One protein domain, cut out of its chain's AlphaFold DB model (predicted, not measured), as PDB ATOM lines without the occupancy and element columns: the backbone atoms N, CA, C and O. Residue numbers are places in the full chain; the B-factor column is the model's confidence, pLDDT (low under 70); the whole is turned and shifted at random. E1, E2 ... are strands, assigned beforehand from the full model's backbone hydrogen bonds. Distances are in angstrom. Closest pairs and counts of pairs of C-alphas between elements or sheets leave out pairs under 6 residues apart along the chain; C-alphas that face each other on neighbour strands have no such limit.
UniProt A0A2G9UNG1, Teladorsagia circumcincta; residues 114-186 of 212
ATOM      1  N   CYS A 114       8.571  43.655  94.228       61.03
ATOM      2  CA  CYS A 114       9.962  44.065  94.390       61.03
ATOM      3  C   CYS A 114      10.012  45.590  94.531       61.03
ATOM      4  O   CYS A 114       9.440  46.318  93.718       61.03
ATOM      5  N   GLY A 115      10.666  46.068  95.586       74.00
ATOM      6  CA  GLY A 115      10.877  47.488  95.842       74.00
ATOM      7  C   GLY A 115      12.327  47.891  95.606       74.00
ATOM      8  O   GLY A 115      13.238  47.062  95.646       74.00
ATOM      9  N   ARG A 116      12.541  49.184  95.386       87.44
ATOM     10  CA  ARG A 116      13.860  49.811  95.465       87.44
ATOM     11  C   ARG A 116      14.054  50.333  96.883       87.44
ATOM     12  O   ARG A 116      13.104  50.813  97.497       87.44
ATOM     13  N   HIS A 117      15.281  50.271  97.382       89.50
ATOM     14  CA  HIS A 117      15.646  50.859  98.664       89.50
ATOM     15  C   HIS A 117      16.891  51.736  98.515       89.50
ATOM     16  O   HIS A 117      17.682  51.557  97.589       89.50
ATOM     17  N   SER A 118      17.045  52.702  99.411       94.44
ATOM     18  CA  SER A 118      18.216  53.573  99.483       94.44
ATOM     19  C   SER A 118      18.445  53.980 100.934       94.44
ATOM     20  O   SER A 118      17.502  54.355 101.620       94.44
ATOM     21  N   CYS A 119      19.685  53.913 101.408       94.38
ATOM     22  CA  CYS A 119      20.053  54.362 102.748       94.38
ATOM     23  C   CYS A 119      20.703  55.743 102.638       94.38
ATOM     24  O   CYS A 119      21.747  55.879 101.999       94.38
ATOM     25  N   GLN A 120      20.109  56.765 103.252       95.19
ATOM     26  CA  GLN A 120      20.641  58.132 103.232       95.19
ATOM     27  C   GLN A 120      20.697  58.676 104.658       95.19
ATOM     28  O   GLN A 120      19.685  58.697 105.357       95.19
ATOM     29  N   ASN A 121      21.885  59.096 105.106       92.81
ATOM     30  CA  ASN A 121      22.123  59.655 106.446       92.81
ATOM     31  C   ASN A 121      21.527  58.810 107.592       92.81
ATOM     32  O   ASN A 121      20.897  59.336 108.510       92.81
ATOM     33  N   GLY A 122      21.682  57.485 107.514       91.38
ATOM     34  CA  GLY A 122      21.154  56.551 108.512       91.38
ATOM     35  C   GLY A 122      19.633  56.364 108.483       91.38
ATOM     36  O   GLY A 122      19.073  55.813 109.423       91.38
ATOM     37  N   THR A 123      18.954  56.832 107.435       94.69
ATOM     38  CA  THR A 123      17.514  56.635 107.229       94.69
ATOM     39  C   THR A 123      17.296  55.734 106.022       94.69
ATOM     40  O   THR A 123      17.879  55.962 104.958       94.69
ATOM     41  N   LEU A 124      16.464  54.708 106.188       94.31
ATOM     42  CA  LEU A 124      16.043  53.834 105.100       94.31
ATOM     43  C   LEU A 124      14.962  54.539 104.279       94.31
ATOM     44  O   LEU A 124      13.989  55.040 104.831       94.31
ATOM     45  N   TYR A 125      15.106  54.531 102.964       96.00
ATOM     46  CA  TYR A 125      14.091  54.980 102.025       96.00
ATOM     47  C   TYR A 125      13.639  53.816 101.157       96.00
ATOM     48  O   TYR A 125      14.467  53.047 100.668       96.00
ATOM     49  N   VAL A 126      12.334  53.718 100.920       92.56
ATOM     50  CA  VAL A 126      11.714  52.658 100.116       92.56
ATOM     51  C   VAL A 126      10.910  53.251  98.966       92.56
ATOM     52  O   VAL A 126      10.314  54.319  99.091       92.56
ATOM     53  N   ALA A 127      10.891  52.557  97.835       89.81
ATOM     54  CA  ALA A 127      10.096  52.910  96.666       89.81
ATOM     55  C   ALA A 127       9.575  51.642  95.984       89.81
ATOM     56  O   ALA A 127      10.218  50.592  96.019       89.81
ATOM     57  N   VAL A 128       8.431  51.736  95.315       83.94
ATOM     58  CA  VAL A 128       7.847  50.649  94.518       83.94
ATOM     59  C   VAL A 128       7.590  51.143  93.104       83.94
ATOM     60  O   VAL A 128       7.094  52.252  92.915       83.94
ATOM     61  N   HIS A 129       7.913  50.322  92.101       78.00
ATOM     62  CA  HIS A 129       7.808  50.727  90.695       78.00
ATOM     63  C   HIS A 129       8.539  52.069  90.463       78.00
ATOM     64  O   HIS A 129       9.681  52.237  90.895       78.00
ATOM     65  N   ASP A 130       7.853  53.046  89.868       76.81
ATOM     66  CA  ASP A 130       8.390  54.375  89.570       76.81
ATOM     67  C   ASP A 130       8.099  55.396  90.672       76.81
ATOM     68  O   ASP A 130       8.256  56.597  90.442       76.81
ATOM     69  N   SER A 131       7.610  54.971  91.845       84.12
ATOM     70  CA  SER A 131       7.272  55.887  92.940       84.12
ATOM     71  C   SER A 131       8.474  56.720  93.379       84.12
ATOM     72  O   SER A 131       9.635  56.359  93.148       84.12
ATOM     73  N   ASN A 132       8.174  57.805  94.090       90.06
ATOM     74  CA  ASN A 132       9.189  58.505  94.860       90.06
ATOM     75  C   ASN A 132       9.736  57.582  95.960       90.06
ATOM     76  O   ASN A 132       9.131  56.563  96.305       90.06
ATOM     77  N   PHE A 133      10.903  57.938  96.488       93.88
ATOM     78  CA  PHE A 133      11.443  57.318  97.688       93.88
ATOM     79  C   PHE A 133      10.786  57.936  98.919       93.88
ATOM     80  O   PHE A 133      10.825  59.153  99.093       93.88
ATOM     81  N   TYR A 134      10.220  57.097  99.779       95.00
ATOM     82  CA  TYR A 134       9.607  57.510 101.038       95.00
ATOM     83  C   TYR A 134      10.490  57.083 102.209       95.00
ATOM     84  O   TYR A 134      11.029  55.973 102.178       95.00
ATOM     85  N   PRO A 135      10.644  57.932 103.235       94.94
ATOM     86  CA  PRO A 135      11.437  57.601 104.407       94.94
ATOM     87  C   PRO A 135      10.714  56.579 105.292       94.94
ATOM     88  O   PRO A 135       9.528  56.720 105.591       94.94
ATOM     89  N   CYS A 136      11.459  55.591 105.765       93.88
ATOM     90  CA  CYS A 136      11.084  54.682 106.836       93.88
ATOM     91  C   CYS A 136      11.828  55.095 108.108       93.88
ATOM     92  O   CYS A 136      13.032  54.868 108.235       93.88
ATOM     93  N   TYR A 137      11.106  55.713 109.042       95.00
ATOM     94  CA  TYR A 137      11.659  56.183 110.311       95.00
ATOM     95  C   TYR A 137      11.726  55.070 111.359       95.00
ATOM     96  O   TYR A 137      12.645  55.046 112.174       95.00
ATOM     97  N   TYR A 138      10.773  54.134 111.330       93.38
ATOM     98  CA  TYR A 138      10.705  53.005 112.255       93.38
ATOM     99  C   TYR A 138      10.030  51.779 111.623       93.38
ATOM    100  O   TYR A 138       9.237  51.888 110.684       93.38
ATOM    101  N   ALA A 139      10.330  50.598 112.169       92.44
ATOM    102  CA  ALA A 139       9.719  49.343 111.741       92.44
ATOM    103  C   ALA A 139       8.201  49.353 111.989       92.44
ATOM    104  O   ALA A 139       7.737  49.742 113.064       92.44
ATOM    105  N   GLY A 140       7.428  48.912 110.997       90.56
ATOM    106  CA  GLY A 140       5.965  48.898 111.042       90.56
ATOM    107  C   GLY A 140       5.291  50.210 110.624       90.56
ATOM    108  O   GLY A 140       4.064  50.253 110.580       90.56
ATOM    109  N   GLN A 141       6.048  51.264 110.299       93.12
ATOM    110  CA  GLN A 141       5.488  52.505 109.751       93.12
ATOM    111  C   GLN A 141       4.754  52.233 108.427       93.12
ATOM    112  O   GLN A 141       5.251  51.492 107.579       93.12
ATOM    113  N   HIS A 142       3.597  52.860 108.226       93.31
ATOM    114  CA  HIS A 142       2.838  52.755 106.982       93.31
ATOM    115  C   HIS A 142       3.206  53.874 106.006       93.31
ATOM    116  O   HIS A 142       3.241  55.045 106.378       93.31
ATOM    117  N   VAL A 143       3.447  53.506 104.748       92.62
ATOM    118  CA  VAL A 143       3.610  54.442 103.631       92.62
ATOM    119  C   VAL A 143       2.517  54.176 102.603       92.62
ATOM    120  O   VAL A 143       2.444  53.084 102.035       92.62
ATOM    121  N   HIS A 144       1.668  55.166 102.364       90.56
ATOM    122  CA  HIS A 144       0.523  55.059 101.465       90.56
ATOM    123  C   HIS A 144       0.931  55.402 100.028       90.56
ATOM    124  O   HIS A 144       1.425  56.489  99.753       90.56
ATOM    125  N   ILE A 145       0.723  54.484  99.092       87.06
ATOM    126  CA  ILE A 145       1.062  54.669  97.678       87.06
ATOM    127  C   ILE A 145      -0.229  54.786  96.883       87.06
ATOM    128  O   ILE A 145      -1.096  53.914  96.992       87.06
ATOM    129  N   ARG A 146      -0.334  55.831  96.064       86.06
ATOM    130  CA  ARG A 146      -1.460  56.068  95.162       86.06
ATOM    131  C   ARG A 146      -0.953  56.649  93.860       86.06
ATOM    132  O   ARG A 146      -0.476  57.781  93.805       86.06
ATOM    133  N   ARG A 147      -1.075  55.879  92.783       78.19
ATOM    134  CA  ARG A 147      -0.601  56.323  91.474       78.19
ATOM    135  C   ARG A 147      -1.423  55.746  90.342       78.19
ATOM    136  O   ARG A 147      -1.839  54.596  90.391       78.19
ATOM    137  N   ILE A 148      -1.584  56.544  89.294       74.75
ATOM    138  CA  ILE A 148      -2.100  56.085  88.010       74.75
ATOM    139  C   ILE A 148      -0.910  55.645  87.152       74.75
ATOM    140  O   ILE A 148      -0.027  56.449  86.852       74.75
ATOM    141  N   THR A 149      -0.874  54.373  86.768       66.06
ATOM    142  CA  THR A 149       0.124  53.814  85.843       66.06
ATOM    143  C   THR A 149      -0.630  53.153  84.703       66.06
ATOM    144  O   THR A 149      -1.497  52.321  84.959       66.06
ATOM    145  N   GLU A 150      -0.344  53.557  83.461       71.62
ATOM    146  CA  GLU A 150      -1.017  53.029  82.258       71.62
ATOM    147  C   GLU A 150      -2.556  53.150  82.323       71.62
ATOM    148  O   GLU A 150      -3.290  52.272  81.884       71.62
ATOM    149  N   GLY A 151      -3.061  54.236  82.919       66.06
ATOM    150  CA  GLY A 151      -4.500  54.488  83.068       66.06
ATOM    151  C   GLY A 151      -5.171  53.781  84.252       66.06
ATOM    152  O   GLY A 151      -6.328  54.072  84.546       66.06
ATOM    153  N   TRP A 152      -4.455  52.924  84.985       59.75
ATOM    154  CA  TRP A 152      -4.983  52.227  86.158       59.75
ATOM    155  C   TRP A 152      -4.541  52.890  87.458       59.75
ATOM    156  O   TRP A 152      -3.343  53.047  87.699       59.75
ATOM    157  N   LEU A 153      -5.501  53.221  88.328       69.81
ATOM    158  CA  LEU A 153      -5.216  53.615  89.706       69.81
ATOM    159  C   LEU A 153      -4.739  52.388  90.497       69.81
ATOM    160  O   LEU A 153      -5.472  51.417  90.677       69.81
ATOM    161  N   ARG A 154      -3.500  52.450  90.984       67.75
ATOM    162  CA  ARG A 154      -2.885  51.461  91.866       67.75
ATOM    163  C   ARG A 154      -2.746  52.074  93.254       67.75
ATOM    164  O   ARG A 154      -2.010  53.044  93.434       67.75
ATOM    165  N   GLU A 155      -3.423  51.473  94.224       76.06
ATOM    166  CA  GLU A 155      -3.355  51.862  95.633       76.06
ATOM    167  C   GLU A 155      -2.748  50.740  96.474       76.06
ATOM    168  O   GLU A 155      -2.938  49.547  96.212       76.06
ATOM    169  N   GLY A 156      -1.980  51.112  97.491       77.75
ATOM    170  CA  GLY A 156      -1.398  50.150  98.412       77.75
ATOM    171  C   GLY A 156      -0.721  50.808  99.599       77.75
ATOM    172  O   GLY A 156      -0.532  52.018  99.639       77.75
ATOM    173  N   ILE A 157      -0.343  49.981 100.569       85.38
ATOM    174  CA  ILE A 157       0.380  50.414 101.762       85.38
ATOM    175  C   ILE A 157       1.661  49.592 101.851       85.38
ATOM    176  O   ILE A 157       1.616  48.360 101.825       85.38
ATOM    177  N   ILE A 158       2.802  50.272 101.934       87.12
ATOM    178  CA  ILE A 158       4.079  49.657 102.288       87.12
ATOM    179  C   ILE A 158       4.177  49.675 103.811       87.12
ATOM    180  O   ILE A 158       3.985  50.716 104.433       87.12
ATOM    181  N   VAL A 159       4.488  48.527 104.403       90.06
ATOM    182  CA  VAL A 159       4.877  48.439 105.813       90.06
ATOM    183  C   VAL A 159       6.399  48.505 105.857       90.06
ATOM    184  O   VAL A 159       7.067  47.638 105.295       90.06
ATOM    185  N   CYS A 160       6.941  49.550 106.474       91.31
ATOM    186  CA  CYS A 160       8.379  49.751 106.579       91.31
ATOM    187  C   CYS A 160       9.037  48.612 107.375       91.31
ATOM    188  O   CYS A 160       8.571  48.294 108.475       91.31
ATOM    189  N   PRO A 161      10.123  48.014 106.858       91.69
ATOM    190  CA  PRO A 161      10.920  47.055 107.609       91.69
ATOM    191  C   PRO A 161      11.797  47.765 108.649       91.69
ATOM    192  O   PRO A 161      11.831  49.000 108.717       91.69
ATOM    193  N   ALA A 162      12.521  46.992 109.460       89.94
ATOM    194  CA  ALA A 162      13.547  47.557 110.324       89.94
ATOM    195  C   ALA A 162      14.735  48.080 109.491       89.94
ATOM    196  O   ALA A 162      15.076  47.531 108.443       89.94
ATOM    197  N   CYS A 163      15.339  49.191 109.921       92.19
ATOM    198  CA  CYS A 163      16.415  49.843 109.168       92.19
ATOM    199  C   CYS A 163      17.673  48.964 109.083       92.19
ATOM    200  O   CYS A 163      18.315  48.907 108.036       92.19
ATOM    201  N   ASP A 164      17.998  48.263 110.163       92.62
ATOM    202  CA  ASP A 164      19.174  47.402 110.314       92.62
ATOM    203  C   ASP A 164      19.117  46.129 109.454       92.62
ATOM    204  O   ASP A 164      20.151  45.516 109.197       92.62
ATOM    205  N   GLU A 165      17.941  45.772 108.930       90.19
ATOM    206  CA  GLU A 165      17.800  44.727 107.909       90.19
ATOM    207  C   GLU A 165      18.365  45.155 106.539       90.19
ATOM    208  O   GLU A 165      18.731  44.299 105.733       90.19
ATOM    209  N   PHE A 166      18.439  46.464 106.258       88.38
ATOM    210  CA  PHE A 166      18.800  47.007 104.938       88.38
ATOM    211  C   PHE A 166      20.034  47.918 104.957       88.38
ATOM    212  O   PHE A 166      20.743  48.016 103.956       88.38
ATOM    213  N   CYS A 167      20.294  48.601 106.070       90.75
ATOM    214  CA  CYS A 167      21.335  49.611 106.197       90.75
ATOM    215  C   CYS A 167      22.302  49.244 107.331       90.75
ATOM    216  O   CYS A 167      21.883  48.897 108.428       90.75
ATOM    217  N   SER A 168      23.613  49.394 107.113       91.62
ATOM    218  CA  SER A 168      24.622  49.144 108.163       91.62
ATOM    219  C   SER A 168      24.691  50.236 109.237       91.62
ATOM    220  O   SER A 168      25.295  50.032 110.285       91.62
ATOM    221  N   GLN A 169      24.127  51.414 108.967       93.25
ATOM    222  CA  GLN A 169      24.065  52.540 109.895       93.25
ATOM    223  C   GLN A 169      22.629  53.041 109.948       93.25
ATOM    224  O   GLN A 169      22.054  53.349 108.902       93.25
ATOM    225  N   CYS A 170      22.076  53.141 111.154       93.06
ATOM    226  CA  CYS A 170      20.693  53.536 111.373       93.06
ATOM    227  C   CYS A 170      20.609  54.617 112.441       93.06
ATOM    228  O   CYS A 170      21.252  54.531 113.488       93.06
ATOM    229  N   LYS A 171      19.821  55.647 112.144       93.62
ATOM    230  CA  LYS A 171      19.498  56.731 113.062       93.62
ATOM    231  C   LYS A 171      18.144  56.444 113.700       93.62
ATOM    232  O   LYS A 171      17.210  56.026 113.021       93.62
ATOM    233  N   GLU A 172      18.043  56.706 114.994       91.06
ATOM    234  CA  GLU A 172      16.769  56.669 115.699       91.06
ATOM    235  C   GLU A 172      15.950  57.926 115.375       91.06
ATOM    236  O   GLU A 172      16.466  59.051 115.383       91.06
ATOM    237  N   HIS A 173      14.676  57.725 115.057       90.88
ATOM    238  CA  HIS A 173      13.726  58.786 114.735       90.88
ATOM    239  C   HIS A 173      12.543  58.714 115.695       90.88
ATOM    240  O   HIS A 173      12.128  57.626 116.097       90.88
ATOM    241  N   GLU A 174      11.969  59.865 116.040       88.44
ATOM    242  CA  GLU A 174      10.743  59.897 116.834       88.44
ATOM    243  C   GLU A 174       9.574  59.308 116.040       88.44
ATOM    244  O   GLU A 174       9.401  59.570 114.845       88.44
ATOM    245  N   LYS A 175       8.748  58.501 116.713       86.25
ATOM    246  CA  LYS A 175       7.521  57.985 116.111       86.25
ATOM    247  C   LYS A 175       6.545  59.138 115.938       86.25
ATOM    248  O   LYS A 175       6.052  59.686 116.917       86.25
ATOM    249  N   THR A 176       6.277  59.485 114.687       81.75
ATOM    250  CA  THR A 176       5.235  60.448 114.331       81.75
ATOM    251  C   THR A 176       4.083  59.726 113.647       81.75
ATOM    252  O   THR A 176       4.303  58.761 112.910       81.75
ATOM    253  N   ASP A 177       2.871  60.229 113.880       80.69
ATOM    254  CA  ASP A 177       1.638  59.787 113.217       80.69
ATOM    255  C   ASP A 177       1.351  60.608 111.948       80.69
ATOM    256  O   ASP A 177       0.228  60.654 111.447       80.69
ATOM    257  N   ASN A 178       2.367  61.303 111.429       87.81
ATOM    258  CA  ASN A 178       2.228  62.086 110.214       87.81
ATOM    259  C   ASN A 178       1.952  61.159 109.029       87.81
ATOM    260  O   ASN A 178       2.582  60.112 108.877       87.81
ATOM    261  N   TYR A 179       1.034  61.577 108.160       89.38
ATOM    262  CA  TYR A 179       0.766  60.865 106.920       89.38
ATOM    263  C   TYR A 179       2.011  60.878 106.026       89.38
ATOM    264  O   TYR A 179       2.534  61.940 105.685       89.38
ATOM    265  N   ILE A 180       2.471  59.690 105.633       92.00
ATOM    266  CA  ILE A 180       3.596  59.507 104.716       92.00
ATOM    267  C   ILE A 180       3.080  58.723 103.521       92.00
ATOM    268  O   ILE A 180       2.626  57.586 103.651       92.00
ATOM    269  N   GLY A 181       3.137  59.335 102.348       91.25
ATOM    270  CA  GLY A 181       2.609  58.723 101.145       91.25
ATOM    271  C   GLY A 181       2.292  59.724 100.052       91.25
ATOM    272  O   GLY A 181       2.545  60.921 100.188       91.25
ATOM    273  N   ASP A 182       1.727  59.213  98.967       89.50
ATOM    274  CA  ASP A 182       1.190  60.036  97.890       89.50
ATOM    275  C   ASP A 182      -0.039  60.822  98.368       89.50
ATOM    276  O   ASP A 182      -0.814  60.305  99.181       89.50
ATOM    277  N   PRO A 183      -0.250  62.055  97.875       87.69
ATOM    278  CA  PRO A 183      -1.470  62.795  98.169       87.69
ATOM    279  C   PRO A 183      -2.702  62.037  97.657       87.69
ATOM    280  O   PRO A 183      -2.611  61.187  96.767       87.69
ATOM    281  N   ASP A 184      -3.871  62.362  98.210       81.25
ATOM    282  CA  ASP A 184      -5.132  61.912  97.627       81.25
ATOM    283  C   ASP A 184      -5.217  62.401  96.171       81.25
ATOM    284  O   ASP A 184      -5.016  63.582  95.879       81.25
ATOM    285  N   LEU A 185      -5.475  61.473  95.248       74.25
ATOM    286  CA  LEU A 185      -5.698  61.795  93.846       74.25
ATOM    287  C   LEU A 185      -7.182  62.094  93.652       74.25
ATOM    288  O   LEU A 185      -8.023  61.237  93.927       74.25
ATOM    289  N   ASP A 186      -7.491  63.284  93.140       67.12
ATOM    290  CA  ASP A 186      -8.827  63.600  92.641       67.12
ATOM    291  C   ASP A 186      -9.034  62.848  91.322       67.12
ATOM    292  O   ASP A 186      -8.706  63.322  90.232       67.12
TER     293      ASP A 186
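What this domain is: This is residues 114 to 186 of the 212 residues of a protein of Teladorsagia circumcincta (UniProt A0A2G9UNG1). A small three-stranded sheet, E1 E2 E3, and a longer two-stranded hairpin, E4 and E5, stand next to each other with few contacts, and a long tail without named elements, residues 160 to 186, loops round the end of the small sheet and comes back past E4. The turn of the hairpin at residues 150 and 151 and the last printed residues lie toward one end of the long axis, while the tail near Ser 168 makes the other end. The printed part has 73 residues, with no named helix and five named strands in the order E1 E2 E3 E4 E5; its class is all strand, though only 31 residues are in named elements. Both sheets, E1 - E2 - E3 and E4 - E5, are antiparallel. The whole is compact, with a radius of gyration of the C-alphas of 12.7 A, yet elongated, spanning 39 by 25 by 17 A.

How they stand to each other: Begin with E2, residues 123 to 128, the inner strand of the larger sheet. It forms a hairpin with E1, residues 115 to 120, at 157 degrees between directions; look for N 118 and O 125, 2.9 A apart and within hydrogen-bond range. E2 also forms a hairpin with the edge strand E3, residues 134 to 136, at 132 degrees, where N 136 and O 124 are 2.8 A apart. These three make a meander, each strand the antiparallel neighbour of the one before. Outward from it, E4, residues 142 to 149, and E5, residues 152 to 159, form a hairpin at 162 degrees; N 145 and O 156 are 2.8 A apart, and N 158 and O 143 also 2.8 A. Between E3 and E4 the closest C-alphas are those of Tyr 134 and Val 143, 7.2 A apart. E1 is apart from E4 and E5, and E3 is apart from E5. E2 is only just apart from E4 and from E5, the closest C-alphas being 8.5 A away in each case.

Where its parts are: Find C-alpha 115 at (10.877, 47.488, 95.842); from there E1 runs 16.2 A to C-alpha 120. E2 covers 17.1 A, and E3 6.6 A. Find C-alpha 142 at (2.838, 52.755, 106.982), where E4 begins its 21.3 A. E5 runs back over 22.3 A to C-alpha 159 at (4.877, 48.439, 105.813).

The domain as a whole: The two C-alphas farthest apart are those of Ser 168 and Asp 186, 39.6 A. The printed part has no cut, and the four links between the strands are tight. In the B-factor column, the mean pLDDT of the printed part is 86.3; look for values under 70 at residues 114, 149, 151 to 154 and 186.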